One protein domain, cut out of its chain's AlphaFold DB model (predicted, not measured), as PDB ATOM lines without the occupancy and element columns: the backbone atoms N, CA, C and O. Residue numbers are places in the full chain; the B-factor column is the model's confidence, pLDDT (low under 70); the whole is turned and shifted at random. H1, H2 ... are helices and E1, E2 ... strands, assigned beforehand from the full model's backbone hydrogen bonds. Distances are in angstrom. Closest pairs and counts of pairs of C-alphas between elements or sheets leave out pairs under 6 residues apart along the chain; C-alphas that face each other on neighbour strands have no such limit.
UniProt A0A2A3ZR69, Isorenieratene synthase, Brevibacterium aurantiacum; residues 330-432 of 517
ATOM      1  N   PHE A 330     147.870 179.517 196.212       92.62
ATOM      2  CA  PHE A 330     146.532 179.379 195.652       92.62
ATOM      3  C   PHE A 330     145.967 177.995 195.947       92.62
ATOM      4  O   PHE A 330     146.728 177.046 196.129       92.62
ATOM      5  N   ALA A 331     144.639 177.878 195.982       95.12
ATOM      6  CA  ALA A 331     143.935 176.609 196.093       95.12
ATOM      7  C   ALA A 331     143.087 176.327 194.854       95.12
ATOM      8  O   ALA A 331     142.424 177.220 194.322       95.12
ATOM      9  N   VAL A 332     143.049 175.054 194.473       97.50
ATOM     10  CA  VAL A 332     142.105 174.504 193.500       97.50
ATOM     11  C   VAL A 332     141.374 173.348 194.162       97.50
ATOM     12  O   VAL A 332     141.995 172.371 194.585       97.50
ATOM     13  N   LEU A 333     140.053 173.467 194.273       98.38
ATOM     14  CA  LEU A 333     139.178 172.418 194.784       98.38
ATOM     15  C   LEU A 333     138.356 171.856 193.626       98.38
ATOM     16  O   LEU A 333     137.471 172.537 193.104       98.38
ATOM     17  N   ARG A 334     138.631 170.608 193.245       98.38
ATOM     18  CA  ARG A 334     137.854 169.882 192.238       98.38
ATOM     19  C   ARG A 334     136.824 168.995 192.925       98.38
ATOM     20  O   ARG A 334     137.142 168.297 193.886       98.38
ATOM     21  N   LEU A 335     135.579 169.063 192.466       98.38
ATOM     22  CA  LEU A 335     134.414 168.407 193.052       98.38
ATOM     23  C   LEU A 335     133.713 167.560 191.997       98.38
ATOM     24  O   LEU A 335     133.345 168.059 190.936       98.38
ATOM     25  N   TRP A 336     133.434 166.310 192.340       98.31
ATOM     26  CA  TRP A 336     132.592 165.414 191.557       98.31
ATOM     27  C   TRP A 336     131.256 165.274 192.267       98.31
ATOM     28  O   TRP A 336     131.180 164.733 193.369       98.31
ATOM     29  N   LEU A 337     130.199 165.807 191.667       98.25
ATOM     30  CA  LEU A 337     128.864 165.861 192.251       98.25
ATOM     31  C   LEU A 337     127.998 164.731 191.700       98.25
ATOM     32  O   LEU A 337     128.012 164.464 190.505       98.25
ATOM     33  N   GLY A 338     127.184 164.110 192.552       97.31
ATOM     34  CA  GLY A 338     126.296 162.998 192.180       97.31
ATOM     35  C   GLY A 338     125.017 163.423 191.455       97.31
ATOM     36  O   GLY A 338     124.078 162.641 191.332       97.31
ATOM     37  N   THR A 339     124.908 164.688 191.065       97.25
ATOM     38  CA  THR A 339     123.786 165.233 190.293       97.25
ATOM     39  C   THR A 339     124.305 166.412 189.478       97.25
ATOM     40  O   THR A 339     125.170 167.136 189.987       97.25
ATOM     41  N   PRO A 340     123.800 166.644 188.255       97.81
ATOM     42  CA  PRO A 340     124.270 167.753 187.447       97.81
ATOM     43  C   PRO A 340     123.866 169.099 188.055       97.81
ATOM     44  O   PRO A 340     122.768 169.241 188.607       97.81
ATOM     45  N   VAL A 341     124.732 170.104 187.928       98.12
ATOM     46  CA  VAL A 341     124.350 171.497 188.197       98.12
ATOM     47  C   VAL A 341     123.359 171.989 187.144       98.12
ATOM     48  O   VAL A 341     123.215 171.403 186.073       98.12
ATOM     49  N   ALA A 342     122.659 173.088 187.428       97.38
ATOM     50  CA  ALA A 342     121.632 173.576 186.518       97.38
ATOM     51  C   ALA A 342     122.199 173.956 185.130       97.38
ATOM     52  O   ALA A 342     123.201 174.667 185.020       97.38
ATOM     53  N   ASP A 343     121.491 173.574 184.062       95.31
ATOM     54  CA  ASP A 343     121.924 173.774 182.666       95.31
ATOM     55  C   ASP A 343     122.274 175.228 182.318       95.31
ATOM     56  O   ASP A 343     123.122 175.484 181.468       95.31
ATOM     57  N   HIS A 344     121.645 176.195 182.992       93.31
ATOM     58  CA  HIS A 344     121.838 177.625 182.748       93.31
ATOM     59  C   HIS A 344     123.093 178.216 183.408       93.31
ATOM     60  O   HIS A 344     123.397 179.385 183.167       93.31
ATOM     61  N   ARG A 345     123.811 177.470 184.263       94.81
ATOM     62  CA  ARG A 345     125.113 177.937 184.768       94.81
ATOM     63  C   ARG A 345     126.043 178.206 183.573       94.81
ATOM     64  O   ARG A 345     125.883 177.536 182.558       94.81
ATOM     65  N   PRO A 346     127.027 179.110 183.641       94.00
ATOM     66  CA  PRO A 346     128.019 179.283 182.575       94.00
ATOM     67  C   PRO A 346     129.145 178.239 182.668       94.00
ATOM     68  O   PRO A 346     129.358 177.646 183.723       94.00
ATOM     69  N   ALA A 347     129.865 177.988 181.571       94.06
ATOM     70  CA  ALA A 347     131.013 177.072 181.579       94.06
ATOM     71  C   ALA A 347     132.132 177.546 182.520       94.06
ATOM     72  O   ALA A 347     132.727 176.737 183.220       94.06
ATOM     73  N   PHE A 348     132.353 178.856 182.563       93.75
ATOM     74  CA  PHE A 348     133.258 179.523 183.487       93.75
ATOM     75  C   PHE A 348     132.546 180.734 184.088       93.75
ATOM     76  O   PHE A 348     131.843 181.456 183.375       93.75
ATOM     77  N   LEU A 349     132.732 180.962 185.382       92.38
ATOM     78  CA  LEU A 349     132.227 182.115 186.113       92.38
ATOM     79  C   LEU A 349     133.353 182.705 186.955       92.38
ATOM     80  O   LEU A 349     133.851 182.022 187.844       92.38
ATOM     81  N   GLY A 350     133.693 183.976 186.744       90.81
ATOM     82  CA  GLY A 350     134.497 184.716 187.718       90.81
ATOM     83  C   GLY A 350     133.610 185.302 188.812       90.81
ATOM     84  O   GLY A 350     132.478 185.727 188.556       90.81
ATOM     85  N   THR A 351     134.108 185.329 190.039       89.12
ATOM     86  CA  THR A 351     133.376 185.810 191.212       89.12
ATOM     87  C   THR A 351     134.152 186.916 191.910       89.12
ATOM     88  O   THR A 351     135.368 186.943 191.855       89.12
ATOM     89  N   SER A 352     133.457 187.863 192.541       84.81
ATOM     90  CA  SER A 352     134.096 188.921 193.337       84.81
ATOM     91  C   SER A 352     133.288 189.268 194.586       84.81
ATOM     92  O   SER A 352     132.060 189.123 194.629       84.81
ATOM     93  N   GLY A 353     133.973 189.735 195.631       83.81
ATOM     94  CA  GLY A 353     133.354 190.075 196.920       83.81
ATOM     95  C   GLY A 353     132.911 188.862 197.749       83.81
ATOM     96  O   GLY A 353     132.133 189.019 198.696       83.81
ATOM     97  N   TYR A 354     133.367 187.665 197.380       88.75
ATOM     98  CA  TYR A 354     133.255 186.437 198.168       88.75
ATOM     99  C   TYR A 354     134.426 186.325 199.151       88.75
ATOM    100  O   TYR A 354     135.273 187.212 199.197       88.75
ATOM    101  N   ASP A 355     134.408 185.309 200.012       90.12
ATOM    102  CA  ASP A 355     135.441 185.140 201.034       90.12
ATOM    103  C   ASP A 355     136.735 184.581 200.426       90.12
ATOM    104  O   ASP A 355     137.781 185.219 200.512       90.12
ATOM    105  N   LEU A 356     136.650 183.426 199.758       91.38
ATOM    106  CA  LEU A 356     137.786 182.812 199.059       91.38
ATOM    107  C   LEU A 356     137.532 182.552 197.576       91.38
ATOM    108  O   LEU A 356     138.486 182.367 196.835       91.38
ATOM    109  N   LEU A 357     136.273 182.465 197.145       93.25
ATOM    110  CA  LEU A 357     135.953 181.996 195.800       93.25
ATOM    111  C   LEU A 357     136.237 183.064 194.731       93.25
ATOM    112  O   LEU A 357     135.524 184.067 194.648       93.25
ATOM    113  N   ASP A 358     137.218 182.791 193.871       91.12
ATOM    114  CA  ASP A 358     137.621 183.636 192.736       91.12
ATOM    115  C   ASP A 358     136.961 183.217 191.414       91.12
ATOM    116  O   ASP A 358     136.642 184.052 190.563       91.12
ATOM    117  N   ASN A 359     136.766 181.912 191.202       92.88
ATOM    118  CA  ASN A 359     136.037 181.410 190.041       92.88
ATOM    119  C   ASN A 359     135.445 180.014 190.252       92.88
ATOM    120  O   ASN A 359     135.871 179.253 191.124       92.88
ATOM    121  N   VAL A 360     134.450 179.708 189.416       96.25
ATOM    122  CA  VAL A 360     133.795 178.406 189.293       96.25
ATOM    123  C   VAL A 360     133.837 177.969 187.834       96.25
ATOM    124  O   VAL A 360     133.307 178.660 186.959       96.25
ATOM    125  N   SER A 361     134.398 176.793 187.582       96.81
ATOM    126  CA  SER A 361     134.373 176.138 186.275       96.81
ATOM    127  C   SER A 361     133.480 174.903 186.314       96.81
ATOM    128  O   SER A 361     133.562 174.103 187.242       96.81
ATOM    129  N   VAL A 362     132.632 174.744 185.300       97.50
ATOM    130  CA  VAL A 362     131.811 173.545 185.075       97.50
ATOM    131  C   VAL A 362     132.465 172.757 183.942       97.50
ATOM    132  O   VAL A 362     132.239 173.045 182.760       97.50
ATOM    133  N   LEU A 363     133.346 171.828 184.305       96.94
ATOM    134  CA  LEU A 363     134.365 171.287 183.406       96.94
ATOM    135  C   LEU A 363     133.783 170.433 182.292       96.94
ATOM    136  O   LEU A 363     134.243 170.533 181.158       96.94
ATOM    137  N   GLU A 364     132.710 169.678 182.547       96.69
ATOM    138  CA  GLU A 364     132.059 168.826 181.538       96.69
ATOM    139  C   GLU A 364     131.563 169.607 180.307       96.69
ATOM    140  O   GLU A 364     131.240 169.057 179.244       96.69
ATOM    141  N   ARG A 365     131.508 170.934 180.412       95.50
ATOM    142  CA  ARG A 365     131.127 171.796 179.301       95.50
ATOM    143  C   ARG A 365     132.264 172.022 178.339       95.50
ATOM    144  O   ARG A 365     131.973 172.290 177.178       95.50
ATOM    145  N   PHE A 366     133.525 171.897 178.743       94.25
ATOM    146  CA  PHE A 366     134.668 172.078 177.851       94.25
ATOM    147  C   PHE A 366     135.685 170.949 177.820       94.25
ATOM    148  O   PHE A 366     136.251 170.781 176.747       94.25
ATOM    149  N   GLU A 367     135.840 170.171 178.886       96.00
ATOM    150  CA  GLU A 367     136.738 169.017 178.944       96.00
ATOM    151  C   GLU A 367     135.984 167.734 178.562       96.00
ATOM    152  O   GLU A 367     134.917 167.433 179.113       96.00
ATOM    153  N   ALA A 368     136.509 166.981 177.593       96.56
ATOM    154  CA  ALA A 368     135.879 165.752 177.123       96.56
ATOM    155  C   ALA A 368     135.909 164.635 178.182       96.56
ATOM    156  O   ALA A 368     134.893 163.959 178.348       96.56
ATOM    157  N   GLY A 369     136.990 164.495 178.953       95.75
ATOM    158  CA  GLY A 369     137.082 163.552 180.071       95.75
ATOM    159  C   GLY A 369     136.049 163.837 181.165       95.75
ATOM    160  O   GLY A 369     135.290 162.950 181.556       95.75
ATOM    161  N   ALA A 370     135.917 165.100 181.585       96.50
ATOM    162  CA  ALA A 370     134.891 165.501 182.553       96.50
ATOM    163  C   ALA A 370     133.463 165.264 182.023       96.50
ATOM    164  O   ALA A 370     132.574 164.875 182.784       96.50
ATOM    165  N   ARG A 371     133.237 165.451 180.713       97.19
ATOM    166  CA  ARG A 371     131.957 165.118 180.068       97.19
ATOM    167  C   ARG A 371     131.666 163.627 180.097       97.19
ATOM    168  O   ARG A 371     130.559 163.256 180.470       97.19
ATOM    169  N   ALA A 372     132.635 162.793 179.732       96.69
ATOM    170  CA  ALA A 372     132.475 161.344 179.760       96.69
ATOM    171  C   ALA A 372     132.118 160.858 181.174       96.69
ATOM    172  O   ALA A 372     131.166 160.094 181.338       96.69
ATOM    173  N   TRP A 373     132.802 161.388 182.195       96.81
ATOM    174  CA  TRP A 373     132.489 161.101 183.594       96.81
ATOM    175  C   TRP A 373     131.074 161.563 183.983       96.81
ATOM    176  O   TRP A 373     130.313 160.810 184.590       96.81
ATOM    177  N   SER A 374     130.687 162.787 183.603       97.00
ATOM    178  CA  SER A 374     129.354 163.347 183.870       97.00
ATOM    179  C   SER A 374     128.235 162.505 183.243       97.00
ATOM    180  O   SER A 374     127.233 162.218 183.903       97.00
ATOM    181  N   GLU A 375     128.420 162.054 182.000       96.06
ATOM    182  CA  GLU A 375     127.461 161.216 181.274       96.06
ATOM    183  C   GLU A 375     127.310 159.822 181.901       96.06
ATOM    184  O   GLU A 375     126.187 159.313 181.976       96.06
ATOM    185  N   SER A 376     128.403 159.220 182.384       95.81
ATOM    186  CA  SER A 376     128.392 157.884 182.996       95.81
ATOM    187  C   SER A 376     127.873 157.873 184.439       95.81
ATOM    188  O   SER A 376     127.225 156.907 184.846       95.81
ATOM    189  N   HIS A 377     128.093 158.952 185.195       95.44
ATOM    190  CA  HIS A 377     127.707 159.060 186.609       95.44
ATOM    191  C   HIS A 377     126.430 159.873 186.844       95.44
ATOM    192  O   HIS A 377     125.948 159.941 187.976       95.44
ATOM    193  N   HIS A 378     125.877 160.488 185.794       96.25
ATOM    194  CA  HIS A 378     124.777 161.450 185.886       96.25
ATOM    195  C   HIS A 378     125.083 162.573 186.893       96.25
ATOM    196  O   HIS A 378     124.246 162.932 187.722       96.25
ATOM    197  N   GLY A 379     126.309 163.097 186.830       96.88
ATOM    198  CA  GLY A 379     126.871 164.065 187.770       96.88
ATOM    199  C   GLY A 379     127.410 165.329 187.103       96.88
ATOM    200  O   GLY A 379     127.276 165.500 185.896       96.88
ATOM    201  N   SER A 380     128.053 166.198 187.883       98.12
ATOM    202  CA  SER A 380     128.796 167.370 187.383       98.12
ATOM    203  C   SER A 380     130.202 167.405 187.961       98.12
ATOM    204  O   SER A 380     130.402 166.977 189.099       98.12
ATOM    205  N   VAL A 381     131.154 167.960 187.208       98.19
ATOM    206  CA  VAL A 381     132.526 168.171 187.672       98.19
ATOM    207  C   VAL A 381     132.776 169.669 187.796       98.19
ATOM    208  O   VAL A 381     132.866 170.393 186.804       98.19
ATOM    209  N   LEU A 382     132.867 170.145 189.034       98.44
ATOM    210  CA  LEU A 382     133.152 171.546 189.320       98.44
ATOM    211  C   LEU A 382     134.607 171.734 189.722       98.44
ATOM    212  O   LEU A 382     135.184 170.896 190.408       98.44
ATOM    213  N   GLU A 383     135.167 172.878 189.367       98.38
ATOM    214  CA  GLU A 383     136.456 173.336 189.867       98.38
ATOM    215  C   GLU A 383     136.310 174.739 190.447       98.38
ATOM    216  O   GLU A 383     135.745 175.628 189.809       98.38
ATOM    217  N   LEU A 384     136.789 174.911 191.679       98.06
ATOM    218  CA  LEU A 384     136.751 176.162 192.425       98.06
ATOM    219  C   LEU A 384     138.169 176.652 192.669       98.06
ATOM    220  O   LEU A 384     139.037 175.865 193.049       98.06
ATOM    221  N   HIS A 385     138.382 177.950 192.514       95.31
ATOM    222  CA  HIS A 385     139.677 178.573 192.757       95.31
ATOM    223  C   HIS A 385     139.610 179.542 193.929       95.31
ATOM    224  O   HIS A 385     138.638 180.289 194.061       95.31
ATOM    225  N   ALA A 386     140.682 179.554 194.715       92.69
ATOM    226  CA  ALA A 386     141.013 180.636 195.628       92.69
ATOM    227  C   ALA A 386     142.443 181.104 195.362       92.69
ATOM    228  O   ALA A 386     143.382 180.309 195.376       92.69
ATOM    229  N   TYR A 387     142.612 182.395 195.139       89.19
ATOM    230  CA  TYR A 387     143.890 183.039 194.882       89.19
ATOM    231  C   TYR A 387     144.332 183.876 196.079       89.19
ATOM    232  O   TYR A 387     143.511 184.312 196.889       89.19
ATOM    233  N   ALA A 388     145.642 184.119 196.159       85.31
ATOM    234  CA  ALA A 388     146.261 184.946 197.187       85.31
ATOM    235  C   ALA A 388     145.892 184.513 198.625       85.31
ATOM    236  O   ALA A 388     145.417 185.313 199.428       85.31
ATOM    237  N   LEU A 389     146.073 183.227 198.946       87.94
ATOM    238  CA  LEU A 389     145.826 182.702 200.290       87.94
ATOM    239  C   LEU A 389     146.793 183.334 201.295       87.94
ATOM    240  O   LEU A 389     148.013 183.266 201.139       87.94
ATOM    241  N   GLU A 390     146.235 183.906 202.356       78.44
ATOM    242  CA  GLU A 390     147.011 184.566 203.401       78.44
ATOM    243  C   GLU A 390     147.572 183.571 204.436       78.44
ATOM    244  O   GLU A 390     146.855 182.728 204.997       78.44
ATOM    245  N   GLY A 391     148.864 183.744 204.741       71.19
ATOM    246  CA  GLY A 391     149.590 183.077 205.826       71.19
ATOM    247  C   GLY A 391     149.772 181.566 205.662       71.19
ATOM    248  O   GLY A 391     149.402 180.982 204.653       71.19
ATOM    249  N   ASP A 392     150.280 180.915 206.709       70.19
ATOM    250  CA  ASP A 392     150.532 179.461 206.752       70.19
ATOM    251  C   ASP A 392     149.253 178.664 207.085       70.19
ATOM    252  O   ASP A 392     149.265 177.586 207.689       70.19
ATOM    253  N   SER A 393     148.093 179.232 206.742       69.38
ATOM    254  CA  SER A 393     146.781 178.692 207.096       69.38
ATOM    255  C   SER A 393     146.500 177.341 206.435       69.38
ATOM    256  O   SER A 393     145.597 176.644 206.872       69.38
ATOM    257  N   TYR A 394     147.290 176.924 205.447       84.31
ATOM    258  CA  TYR A 394     147.161 175.662 204.716       84.31
ATOM    259  C   TYR A 394     148.181 174.579 205.113       84.31
ATOM    260  O   TYR A 394     148.087 173.454 204.613       84.31
ATOM    261  N   ASP A 395     149.093 174.861 206.049       86.56
ATOM    262  CA  ASP A 395     150.122 173.903 206.498       86.56
ATOM    263  C   ASP A 395     149.569 172.809 207.421       86.56
ATOM    264  O   ASP A 395     150.199 171.777 207.654       86.56
ATOM    265  N   THR A 396     148.366 173.015 207.963       91.00
ATOM    266  CA  THR A 396     147.704 172.061 208.858       91.00
ATOM    267  C   THR A 396     146.463 171.464 208.212       91.00
ATOM    268  O   THR A 396     145.737 172.139 207.487       91.00
ATOM    269  N   GLU A 397     146.147 170.212 208.547       92.31
ATOM    270  CA  GLU A 397     144.923 169.540 208.084       92.31
ATOM    271  C   GLU A 397     143.656 170.339 208.434       92.31
ATOM    272  O   GLU A 397     142.763 170.504 207.604       92.31
ATOM    273  N   ARG A 398     143.607 170.918 209.642       93.69
ATOM    274  CA  ARG A 398     142.507 171.791 210.076       93.69
ATOM    275  C   ARG A 398     142.366 173.020 209.181       93.69
ATOM    276  O   ARG A 398     141.251 173.430 208.885       93.69
ATOM    277  N   GLY A 399     143.488 173.605 208.795       93.81
ATOM    278  CA  GLY A 399     143.540 174.765 207.926       93.81
ATOM    279  C   GLY A 399     143.094 174.470 206.494       93.81
ATOM    280  O   GLY A 399     142.247 175.167 205.944       93.81
ATOM    281  N   ARG A 400     143.545 173.343 205.930       95.38
ATOM    282  CA  ARG A 400     143.057 172.842 204.632       95.38
ATOM    283  C   ARG A 400     141.550 172.574 204.656       95.38
ATOM    284  O   ARG A 400     140.845 172.935 203.717       95.38
ATOM    285  N   ALA A 401     141.040 171.986 205.740       96.12
ATOM    286  CA  ALA A 401     139.606 171.761 205.920       96.12
ATOM    287  C   ALA A 401     138.807 173.076 206.033       96.12
ATOM    288  O   ALA A 401     137.691 173.149 205.521       96.12
ATOM    289  N   ASP A 402     139.373 174.111 206.662       95.62
ATOM    290  CA  ASP A 402     138.770 175.450 206.733       95.62
ATOM    291  C   ASP A 402     138.660 176.099 205.345       95.62
ATOM    292  O   ASP A 402     137.590 176.584 204.979       95.62
ATOM    293  N   ILE A 403     139.717 176.010 204.530       96.12
ATOM    294  CA  ILE A 403     139.716 176.489 203.137       96.12
ATOM    295  C   ILE A 403     138.610 175.806 202.326       96.12
ATOM    296  O   ILE A 403     137.818 176.485 201.672       96.12
ATOM    297  N   VAL A 404     138.497 174.474 202.414       97.81
ATOM    298  CA  VAL A 404     137.426 173.717 201.741       97.81
ATOM    299  C   VAL A 404     136.048 174.173 202.218       97.81
ATOM    300  O   VAL A 404     135.166 174.417 201.398       97.81
ATOM    301  N   ALA A 405     135.847 174.327 203.529       97.44
ATOM    302  CA  ALA A 405     134.562 174.750 204.081       97.44
ATOM    303  C   ALA A 405     134.150 176.154 203.604       97.44
ATOM    304  O   ALA A 405     132.981 176.372 203.281       97.44
ATOM    305  N   ARG A 406     135.102 177.091 203.525       97.00
ATOM    306  CA  ARG A 406     134.881 178.463 203.040       97.00
ATOM    307  C   ARG A 406     134.573 178.490 201.541       97.00
ATOM    308  O   ARG A 406     133.573 179.088 201.150       97.00
ATOM    309  N   LEU A 407     135.334 177.751 200.729       97.75
ATOM    310  CA  LEU A 407     135.065 177.580 199.295       97.75
ATOM    311  C   LEU A 407     133.682 176.974 199.031       97.75
ATOM    312  O   LEU A 407     132.933 177.488 198.203       97.75
ATOM    313  N   LEU A 408     133.305 175.919 199.760       98.50
ATOM    314  CA  LEU A 408     131.976 175.314 199.640       98.50
ATOM    315  C   LEU A 408     130.871 176.273 200.094       98.50
ATOM    316  O   LEU A 408     129.825 176.347 199.458       98.50
ATOM    317  N   SER A 409     131.089 177.036 201.167       98.06
ATOM    318  CA  SER A 409     130.137 178.054 201.622       98.06
ATOM    319  C   SER A 409     129.880 179.117 200.549       98.06
ATOM    320  O   SER A 409     128.724 179.469 200.299       98.06
ATOM    321  N   ASP A 410     130.930 179.614 199.896       97.38
ATOM    322  CA  ASP A 410     130.798 180.563 198.790       97.38
ATOM    323  C   ASP A 410     130.156 179.912 197.551       97.38
ATOM    324  O   ASP A 410     129.268 180.518 196.942       97.38
ATOM    325  N   LEU A 411     130.503 178.655 197.230       98.00
ATOM    326  CA  LEU A 411     129.855 177.886 196.159       98.00
ATOM    327  C   LEU A 411     128.343 177.769 196.400       98.00
ATOM    328  O   LEU A 411     127.551 178.044 195.503       98.00
ATOM    329  N   HIS A 412     127.921 177.422 197.617       97.69
ATOM    330  CA  HIS A 412     126.506 177.340 197.982       97.69
ATOM    331  C   HIS A 412     125.798 178.697 197.906       97.69
ATOM    332  O   HIS A 412     124.580 178.753 197.765       97.69
ATOM    333  N   HIS A 413     126.522 179.810 198.013       95.81
ATOM    334  CA  HIS A 413     125.928 181.126 197.824       95.81
ATOM    335  C   HIS A 413     125.707 181.425 196.339       95.81
ATOM    336  O   HIS A 413     124.625 181.866 195.951       95.81
ATOM    337  N   VAL A 414     126.722 181.180 195.506       95.06
ATOM    338  CA  VAL A 414     126.651 181.484 194.073       95.06
ATOM    339  C   VAL A 414     125.744 180.495 193.336       95.06
ATOM    340  O   VAL A 414     124.914 180.910 192.514       95.06
ATOM    341  N   TYR A 415     125.843 179.199 193.659       96.88
ATOM    342  CA  TYR A 415     125.062 178.080 193.116       96.88
ATOM    343  C   TYR A 415     124.244 177.392 194.234       96.88
ATOM    344  O   TYR A 415     124.606 176.298 194.668       96.88
ATOM    345  N   PRO A 416     123.127 177.979 194.718       97.00
ATOM    346  CA  PRO A 416     122.374 177.465 195.872       97.00
ATOM    347  C   PRO A 416     121.931 176.006 195.802       97.00
ATOM    348  O   PRO A 416     121.806 175.354 196.837       97.00
ATOM    349  N   GLU A 417     121.715 175.472 194.601       97.38
ATOM    350  CA  GLU A 417     121.383 174.066 194.393       97.38
ATOM    351  C   GLU A 417     122.463 173.113 194.921       97.38
ATOM    352  O   GLU A 417     122.131 172.036 195.411       97.38
ATOM    353  N   THR A 418     123.734 173.527 194.890       97.88
ATOM    354  CA  THR A 418     124.882 172.692 195.273       97.88
ATOM    355  C   THR A 418     124.870 172.308 196.753       97.88
ATOM    356  O   THR A 418     125.352 171.233 197.093       97.88
ATOM    357  N   ALA A 419     124.213 173.091 197.618       97.69
ATOM    358  CA  ALA A 419     124.082 172.797 199.049       97.69
ATOM    359  C   ALA A 419     123.303 171.506 199.351       97.69
ATOM    360  O   ALA A 419     123.418 170.950 200.444       97.69
ATOM    361  N   ALA A 420     122.481 171.048 198.404       96.69
ATOM    362  CA  ALA A 420     121.718 169.809 198.516       96.69
ATOM    363  C   ALA A 420     122.354 168.642 197.741       96.69
ATOM    364  O   ALA A 420     121.838 167.524 197.805       96.69
ATOM    365  N   LEU A 421     123.433 168.886 196.988       96.94
ATOM    366  CA  LEU A 421     124.055 167.872 196.143       96.94
ATOM    367  C   LEU A 421     125.052 167.032 196.938       96.94
ATOM    368  O   LEU A 421     125.747 167.508 197.830       96.94
ATOM    369  N   THR A 422     125.125 165.748 196.596       97.56
ATOM    370  CA  THR A 422     126.117 164.842 197.181       97.56
ATOM    371  C   THR A 422     127.455 165.041 196.478       97.56
ATOM    372  O   THR A 422     127.526 164.894 195.260       97.56
ATOM    373  N   ILE A 423     128.510 165.333 197.239       98.00
ATOM    374  CA  ILE A 423     129.893 165.297 196.752       98.00
ATOM    375  C   ILE A 423     130.333 163.829 196.754       98.00
ATOM    376  O   ILE A 423     130.478 163.223 197.814       98.00
ATOM    377  N   VAL A 424     130.479 163.246 195.566       96.88
ATOM    378  CA  VAL A 424     130.931 161.861 195.347       96.88
ATOM    379  C   VAL A 424     132.425 161.746 195.626       96.88
ATOM    380  O   VAL A 424     132.860 160.797 196.270       96.88
ATOM    381  N   ALA A 425     133.192 162.734 195.172       97.50
ATOM    382  CA  ALA A 425     134.612 162.849 195.446       97.50
ATOM    383  C   ALA A 425     135.055 164.314 195.422       97.50
ATOM    384  O   ALA A 425     134.380 165.169 194.841       97.50
ATOM    385  N   GLN A 426     136.199 164.591 196.040       97.19
ATOM    386  CA  GLN A 426     136.830 165.903 196.013       97.19
ATOM    387  C   GLN A 426     138.352 165.786 196.059       97.19
ATOM    388  O   GLN A 426     138.874 164.909 196.741       97.19
ATOM    389  N   GLU A 427     139.038 166.717 195.407       97.81
ATOM    390  CA  GLU A 427     140.495 166.846 195.427       97.81
ATOM    391  C   GLU A 427     140.880 168.301 195.693       97.81
ATOM    392  O   GLU A 427     140.338 169.215 195.071       97.81
ATOM    393  N   LEU A 428     141.810 168.521 196.627       97.56
ATOM    394  CA  LEU A 428     142.300 169.850 196.998       97.56
ATOM    395  C   LEU A 428     143.796 169.964 196.711       97.56
ATOM    396  O   LEU A 428     144.619 169.349 197.397       97.56
ATOM    397  N   LEU A 429     144.138 170.844 195.778       96.44
ATOM    398  CA  LEU A 429     145.499 171.293 195.514       96.44
ATOM    399  C   LEU A 429     145.733 172.643 196.199       96.44
ATOM    400  O   LEU A 429     144.877 173.520 196.104       96.44
ATOM    401  N   ILE A 430     146.880 172.816 196.864       95.56
ATOM    402  CA  ILE A 430     147.341 174.114 197.383       95.56
ATOM    403  C   ILE A 430     148.826 174.261 197.101       95.56
ATOM    404  O   ILE A 430     149.591 173.373 197.478       95.56
ATOM    405  N   GLU A 431     149.215 175.354 196.448       93.56
ATOM    406  CA  GLU A 431     150.551 175.528 195.871       93.56
ATOM    407  C   GLU A 431     151.023 176.983 195.899       93.56
ATOM    408  O   GLU A 431     150.206 177.897 195.821       93.56
ATOM    409  N   ALA A 432     152.342 177.195 195.980       91.50
ATOM    410  CA  ALA A 432     152.983 178.512 196.124       91.50
ATOM    411  C   ALA A 432     154.194 178.691 195.177       91.50
ATOM    412  O   ALA A 432     155.282 179.120 195.568       91.50
TER     413      ALA A 432
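This is residues 330 to 432 of the 517 residues of the protein "Isorenieratene synthase" of Brevibacterium aurantiacum (UniProt A0A2A3ZR69). A twisted antiparallel sheet of five strands is covered on one face by the long helix H2, which runs across it, while the shorter helix H1 packs on the opposite face near the end where E4 begins. The small helix H3 follows at a corner from H2 and leads back to edge strand E5. The printed part has 103 residues, with E1 E2 E3 H1 E4 H2 H3 E5 along the chain and the sheet order E2 E3 E4 E1 E5; the class is mixed, helices and strands. It is compact, with a radius of gyration of the C-alphas of 13.4 A, and elongated, spanning 39 by 25 by 24 A.

Begin with E1, residues 330 to 337, an inner strand between E4, residues 380 to 389, and E5, residues 423 to 431. Look for N 333 and O 384 at 2.9 A between E4 and E1, and N 332 and O 429 at 2.9 A between E1 and E5. Beyond E4 comes E3, residues 359 to 362, with N 361 and O 383 at 2.9 A, then edge strand E2, residues 348 to 352, with N 349 and O 360 at 2.8 A; E2 and E3 form a hairpin. H2, residues 397 to 414, is on the sheet at a height of 9.3 A, across the strands at 73 degrees to E3 on the local plane; its closest C-alphas to E4 are Leu 407 and Leu 384, 7.2 A apart. H1, residues 368 to 377, is on the opposite face at a height of 8.4 A, over E4 and slantwise at 38 degrees on the local plane; the C-alphas of Ser 374 and Ser 380 come closest, 5.4 A. The two faces give three layers, helices on both sides of a sheet. H3, residues 416 to 420, is not on the sheet and only just touches H2, only at the corner, through residues 411 to 412 of H2; the closest C-alphas are His 412 and Ala 419, 5.3 A. E4, H2 H3 and E5 make a split strand-helix-strand unit, two strands running the same way with E1 between them, its crossover right-handed. In H1 and H2 every O i to N i+4 pair is within hydrogen-bond range; H3 has 0 of 1, but 2 of 2 O i to N i+3 pairs.

Find C-alpha 330 at (146.532, 179.379, 195.652), where E1 begins its 22.5 A. E4 runs 26.3 A from C-alpha 380 at (128.796, 167.370, 187.383), H2 25.9 A, and E5 23.1 A to C-alpha 431 at (150.551, 175.528, 195.871).

The C-alphas farthest apart are Ser 376 and Gly 391, 40.1 A. The printed part has no cut and no long link. Mean pLDDT of the printed part is 94.3; look to residue 393 for the one value under 70.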